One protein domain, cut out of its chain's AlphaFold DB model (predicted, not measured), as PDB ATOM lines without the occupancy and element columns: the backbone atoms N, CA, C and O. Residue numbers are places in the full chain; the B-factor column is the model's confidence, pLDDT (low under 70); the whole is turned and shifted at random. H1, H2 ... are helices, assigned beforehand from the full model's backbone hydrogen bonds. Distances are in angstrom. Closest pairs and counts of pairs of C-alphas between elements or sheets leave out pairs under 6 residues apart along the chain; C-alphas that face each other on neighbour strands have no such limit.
ATOM      1  N   SER A   4      27.839  58.559  70.812       87.19
ATOM      2  CA  SER A   4      27.649  57.378  69.959       87.19
ATOM      3  C   SER A   4      27.631  56.087  70.777       87.19
ATOM      4  O   SER A   4      26.744  55.266  70.603       87.19
ATOM      5  N   LYS A   5      28.547  55.944  71.745       89.88
ATOM      6  CA  LYS A   5      28.591  54.757  72.609       89.88
ATOM      7  C   LYS A   5      27.348  54.653  73.498       89.88
ATOM      8  O   LYS A   5      26.837  53.561  73.703       89.88
ATOM      9  N   ILE A   6      26.843  55.785  73.993       89.06
ATOM     10  CA  ILE A   6      25.592  55.841  74.764       89.06
ATOM     11  C   ILE A   6      24.404  55.433  73.886       89.06
ATOM     12  O   ILE A   6      23.608  54.598  74.304       89.06
ATOM     13  N   ARG A   7      24.317  55.967  72.661       90.31
ATOM     14  CA  ARG A   7      23.285  55.602  71.682       90.31
ATOM     15  C   ARG A   7      23.246  54.100  71.450       90.31
ATOM     16  O   ARG A   7      22.183  53.504  71.548       90.31
ATOM     17  N   ASP A   8      24.399  53.501  71.168       91.31
ATOM     18  CA  ASP A   8      24.486  52.085  70.815       91.31
ATOM     19  C   ASP A   8      24.081  51.196  72.005       91.31
ATOM     20  O   ASP A   8      23.350  50.223  71.832       91.31
ATOM     21  N   ILE A   9      24.455  51.579  73.235       93.44
ATOM     22  CA  ILE A   9      24.009  50.902  74.463       93.44
ATOM     23  C   ILE A   9      22.488  51.021  74.645       93.44
ATOM     24  O   ILE A   9      21.831  50.035  74.978       93.44
ATOM     25  N   LEU A  10      21.914  52.212  74.444       90.12
ATOM     26  CA  LEU A  10      20.473  52.439  74.593       90.12
ATOM     27  C   LEU A  10      19.670  51.684  73.528       90.12
ATOM     28  O   LEU A  10      18.694  51.011  73.863       90.12
ATOM     29  N   ALA A  11      20.110  51.738  72.271       90.44
ATOM     30  CA  ALA A  11      19.504  51.012  71.163       90.44
ATOM     31  C   ALA A  11      19.564  49.495  71.386       90.44
ATOM     32  O   ALA A  11      18.574  48.816  71.140       90.44
ATOM     33  N   ALA A  12      20.671  48.967  71.921       92.50
ATOM     34  CA  ALA A  12      20.775  47.556  72.286       92.50
ATOM     35  C   ALA A  12      19.842  47.172  73.450       92.50
ATOM     36  O   ALA A  12      19.244  46.099  73.428       92.50
ATOM     37  N   LYS A  13      19.687  48.042  74.460       91.75
ATOM     38  CA  LYS A  13      18.807  47.791  75.616       91.75
ATOM     39  C   LYS A  13      17.322  47.820  75.262       91.75
ATOM     40  O   LYS A  13      16.557  47.024  75.794       91.75
ATOM     41  N   SER A  14      16.900  48.762  74.422       87.69
ATOM     42  CA  SER A  14      15.513  48.850  73.967       87.69
ATOM     43  C   SER A  14      15.452  49.399  72.542       87.69
ATOM     44  O   SER A  14      15.287  50.609  72.345       87.69
ATOM     45  N   PRO A  15      15.535  48.517  71.528       89.06
ATOM     46  CA  PRO A  15      15.483  48.920  70.124       89.06
ATOM     47  C   PRO A  15      14.185  49.651  69.773       89.06
ATOM     48  O   PRO A  15      14.192  50.604  69.002       89.06
ATOM     49  N   LYS A  16      13.066  49.247  70.390       85.94
ATOM     50  CA  LYS A  16      11.750  49.859  70.160       85.94
ATOM     51  C   LYS A  16      11.690  51.324  70.609       85.94
ATOM     52  O   LYS A  16      11.003  52.112  69.971       85.94
ATOM     53  N   LEU A  17      12.374  51.681  71.699       77.19
ATOM     54  CA  LEU A  17      12.346  53.039  72.259       77.19
ATOM     55  C   LEU A  17      13.491  53.912  71.738       77.19
ATOM     56  O   LEU A  17      13.298  55.101  71.506       77.19
ATOM     57  N   PHE A  18      14.674  53.330  71.540       88.25
ATOM     58  CA  PHE A  18      15.902  54.077  71.262       88.25
ATOM     59  C   PHE A  18      16.526  53.764  69.899       88.25
ATOM     60  O   PHE A  18      17.564  54.329  69.572       88.25
ATOM     61  N   GLY A  19      15.917  52.907  69.074       86.38
ATOM     62  CA  GLY A  19      16.473  52.513  67.773       86.38
ATOM     63  C   GLY A  19      16.683  53.682  66.805       86.38
ATOM     64  O   GLY A  19      17.618  53.656  66.011       86.38
ATOM     65  N   ASN A  20      15.876  54.739  66.934       89.56
ATOM     66  CA  ASN A  20      15.948  55.940  66.096       89.56
ATOM     67  C   ASN A  20      16.533  57.160  66.828       89.56
ATOM     68  O   ASN A  20      16.403  58.282  66.340       89.56
ATOM     69  N   ILE A  21      17.142  56.988  68.008       88.75
ATOM     70  CA  ILE A  21      17.637  58.137  68.771       88.75
ATOM     71  C   ILE A  21      18.848  58.778  68.077       88.75
ATOM     72  O   ILE A  21      19.867  58.135  67.800       88.75
ATOM     73  N   ALA A  22      18.740  60.076  67.794       90.12
ATOM     74  CA  ALA A  22      19.801  60.824  67.144       90.12
ATOM     75  C   ALA A  22      20.964  61.097  68.110       90.12
ATOM     76  O   ALA A  22      20.791  61.330  69.308       90.12
ATOM     77  N   ARG A  23      22.189  61.128  67.570       88.56
ATOM     78  CA  ARG A  23      23.389  61.481  68.346       88.56
ATOM     79  C   ARG A  23      23.314  62.908  68.906       88.56
ATOM     80  O   ARG A  23      23.833  63.145  69.993       88.56
ATOM     81  N   SER A  24      22.699  63.836  68.168       88.31
ATOM     82  CA  SER A  24      22.480  65.224  68.601       88.31
ATOM     83  C   SER A  24      21.650  65.285  69.881       88.31
ATOM     84  O   SER A  24      22.082  65.914  70.838       88.31
ATOM     85  N   THR A  25      20.560  64.521  69.955       87.75
ATOM     86  CA  THR A  25      19.690  64.443  71.138       87.75
ATOM     87  C   THR A  25      20.458  64.020  72.393       87.75
ATOM     88  O   THR A  25      20.331  64.632  73.444       87.75
ATOM     89  N   ILE A  26      21.341  63.022  72.291       88.12
ATOM     90  CA  ILE A  26      22.162  62.584  73.435       88.12
ATOM     91  C   ILE A  26      23.201  63.645  73.830       88.12
ATOM     92  O   ILE A  26      23.577  63.740  74.998       88.12
ATOM     93  N   ASN A  27      23.701  64.428  72.871       88.69
ATOM     94  CA  ASN A  27      24.596  65.542  73.180       88.69
ATOM     95  C   ASN A  27      23.868  66.681  73.901       88.69
ATOM     96  O   ASN A  27      24.472  67.296  74.768       88.69
ATOM     97  N   GLU A  28      22.597  66.926  73.593       88.00
ATOM     98  CA  GLU A  28      21.772  67.920  74.295       88.00
ATOM     99  C   GLU A  28      21.461  67.501  75.737       88.00
ATOM    100  O   GLU A  28      21.267  68.348  76.610       88.00
ATOM    101  N   TRP A  29      21.449  66.197  76.020       90.88
ATOM    102  CA  TRP A  29      21.201  65.698  77.371       90.88
ATOM    103  C   TRP A  29      22.372  65.902  78.328       90.88
ATOM    104  O   TRP A  29      22.159  66.000  79.533       90.88
ATOM    105  N   ILE A  30      23.606  65.921  77.820       90.56
ATOM    106  CA  ILE A  30      24.813  65.907  78.650       90.56
ATOM    107  C   ILE A  30      25.619  67.173  78.389       90.56
ATOM    108  O   ILE A  30      26.300  67.286  77.367       90.56
ATOM    109  N   ASP A  31      25.614  68.072  79.366       88.12
ATOM    110  CA  ASP A  31      26.503  69.223  79.403       88.12
ATOM    111  C   ASP A  31      27.929  68.759  79.745       88.12
ATOM    112  O   ASP A  31      28.180  68.100  80.759       88.12
ATOM    113  N   ARG A  32      28.869  69.069  78.849       87.31
ATOM    114  CA  ARG A  32      30.295  68.728  78.968       87.31
ATOM    115  C   ARG A  32      31.190  69.968  79.009       87.31
ATOM    116  O   ARG A  32      32.381  69.847  78.750       87.31
ATOM    117  N   THR A  33      30.621  71.146  79.262       85.75
ATOM    118  CA  THR A  33      31.369  72.413  79.279       85.75
ATOM    119  C   THR A  33      32.242  72.586  80.526       85.75
ATOM    120  O   THR A  33      33.197  73.354  80.484       85.75
ATOM    121  N   GLY A  34      31.955  71.857  81.612       82.31
ATOM    122  CA  GLY A  34      32.749  71.858  82.845       82.31
ATOM    123  C   GLY A  34      33.706  70.668  82.991       82.31
ATOM    124  O   GLY A  34      33.740  69.760  82.161       82.31
ATOM    125  N   ASP A  35      34.429  70.634  84.116       83.19
ATOM    126  CA  ASP A  35      35.417  69.590  84.450       83.19
ATOM    127  C   ASP A  35      34.832  68.171  84.509       83.19
ATOM    128  O   ASP A  35      35.551  67.175  84.396       83.19
ATOM    129  N   ARG A  36      33.513  68.057  84.711       85.19
ATOM    130  CA  ARG A  36      32.795  66.783  84.747       85.19
ATOM    131  C   ARG A  36      31.518  66.865  83.914       85.19
ATOM    132  O   ARG A  36      30.794  67.853  84.023       85.19
ATOM    133  N   PRO A  37      31.195  65.817  83.133       85.94
ATOM    134  CA  PRO A  37      29.909  65.729  82.460       85.94
ATOM    135  C   PRO A  37      28.773  65.733  83.482       85.94
ATOM    136  O   PRO A  37      28.792  64.938  84.423       85.94
ATOM    137  N   ARG A  38      27.773  66.578  83.258       89.75
ATOM    138  CA  ARG A  38      26.535  66.623  84.042       89.75
ATOM    139  C   ARG A  38      25.330  66.540  83.114       89.75
ATOM    140  O   ARG A  38      25.449  66.759  81.908       89.75
ATOM    141  N   TRP A  39      24.172  66.197  83.666       89.50
ATOM    142  CA  TRP A  39      22.919  66.372  82.935       89.50
ATOM    143  C   TRP A  39      22.728  67.853  82.625       89.50
ATOM    144  O   TRP A  39      23.078  68.701  83.446       89.50
ATOM    145  N   SER A  40      22.227  68.162  81.433       90.88
ATOM    146  CA  SER A  40      21.896  69.539  81.094       90.88
ATOM    147  C   SER A  40      20.760  70.044  81.980       90.88
ATOM    148  O   SER A  40      19.904  69.269  82.415       90.88
ATOM    149  N   ASP A  41      20.728  71.355  82.217       88.31
ATOM    150  CA  ASP A  41      19.698  71.983  83.049       88.31
ATOM    151  C   ASP A  41      18.288  71.672  82.519       88.31
ATOM    152  O   ASP A  41      17.367  71.435  83.292       88.31
ATOM    153  N   ALA A  42      18.129  71.551  81.197       83.19
ATOM    154  CA  ALA A  42      16.875  71.136  80.569       83.19
ATOM    155  C   ALA A  42      16.445  69.710  80.963       83.19
ATOM    156  O   ALA A  42      15.260  69.463  81.173       83.19
ATOM    157  N   VAL A  43      17.388  68.767  81.071       85.50
ATOM    158  CA  VAL A  43      17.098  67.396  81.523       85.50
ATOM    159  C   VAL A  43      16.751  67.375  83.006       85.50
ATOM    160  O   VAL A  43      15.816  66.676  83.388       85.50
ATOM    161  N   MET A  44      17.458  68.154  83.828       88.12
ATOM    162  CA  MET A  44      17.152  68.273  85.256       88.12
ATOM    163  C   MET A  44      15.756  68.862  85.477       88.12
ATOM    164  O   MET A  44      14.965  68.272  86.206       88.12
ATOM    165  N   LEU A  45      15.408  69.929  84.753       81.69
ATOM    166  CA  LEU A  45      14.068  70.516  84.773       81.69
ATOM    167  C   LEU A  45      12.995  69.518  84.327       81.69
ATOM    168  O   LEU A  45      11.945  69.448  84.946       81.69
ATOM    169  N   MET A  46      13.239  68.718  83.284       74.75
ATOM    170  CA  MET A  46      12.289  67.675  82.865       74.75
ATOM    171  C   MET A  46      12.145  66.547  83.895       74.75
ATOM    172  O   MET A  46      11.075  65.953  84.003       74.75
ATOM    173  N   ALA A  47      13.202  66.225  84.642       78.38
ATOM    174  CA  ALA A  47      13.139  65.236  85.710       78.38
ATOM    175  C   ALA A  47      12.351  65.756  86.923       78.38
ATOM    176  O   ALA A  47      11.540  65.012  87.470       78.38
ATOM    177  N   GLU A  48      12.554  67.023  87.301       73.38
ATOM    178  CA  GLU A  48      11.799  67.716  88.357       73.38
ATOM    179  C   GLU A  48      10.328  67.913  87.987       73.38
ATOM    180  O   GLU A  48       9.449  67.662  88.809       73.38
ATOM    181  N   ASP A  49      10.058  68.292  86.734       66.50
ATOM    182  CA  ASP A  49       8.706  68.392  86.178       66.50
ATOM    183  C   ASP A  49       8.031  67.017  86.202       66.50
ATOM    184  O   ASP A  49       6.819  66.952  86.189       66.50
ATOM    185  N   GLY A  50       8.777  65.908  86.284       60.28
ATOM    186  CA  GLY A  50       8.275  64.555  86.077       60.28
ATOM    187  C   GLY A  50       8.168  64.266  84.583       60.28
ATOM    188  O   GLY A  50       7.990  65.174  83.777       60.28
TER     189      GLY A  50
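AT A GLANCE: This is residues 4 to 50 of the 187 residues of an uncharacterized protein of Fibularhizoctonia sp. CBS 109695 (UniProt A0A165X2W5). Four short helices are strung out loosely: H1, with little H2 folded back at its far end, makes one end, H3 sits in the middle, and H4 makes the other end. Between H3 and H4 the chain makes a narrow loop, residues 30 to 39, while residues 12 to 17 and 45 to 50 stick out. The printed part has 47 residues with H1, H2, H3 and H4 in that order, no named strand, and the class all helix. It is only just loose, close to compact, with a radius of gyration of the C-alphas of 11.9 A and spans of 29 by 26 by 15 A.

HOW THE PARTS SIT: Begin with H1, residues 4 to 13. It touches H2, residues 15 to 18, where the closest C-alphas, Ala 11 and Phe 18, are 4.7 A apart. Look next at H3, residues 23 to 29: it touches H1, closest at the C-alphas of Ser 4 and Arg 23, 6.1 A, about perpendicular at 88 degrees. H4, residues 41 to 48, is close to H3 but not clearly touching, with the closest C-alphas, Trp 29 and Val 43, 6.1 A apart; they run the same way at a steep tilt of 68 degrees, only just short of about perpendicular. H4 is apart from H1 and H2. In H1, H3 and H4 each O i to N i+4 pair is within hydrogen-bond range; H2 is too short for such a pair. Residues 30 to 31 pair antiparallel with residues 38 to 39.

IN THESE COORDINATES: Find C-alpha 4 at (27.649, 57.378, 69.959); from there H1 runs 14.2 A to C-alpha 13. H2 measures 5.3 A and H3 10.2 A. H4 runs 10.4 A to C-alpha 48 at (11.799, 67.716, 88.357).

THE WHOLE: The two C-alphas farthest apart, Lys 16 and Asp 35, are 34.0 A apart. The printed part has no cut; the link from H3 to H4 is long, with 11 residues. Look for low confidence at residues 49 to 50, under 70.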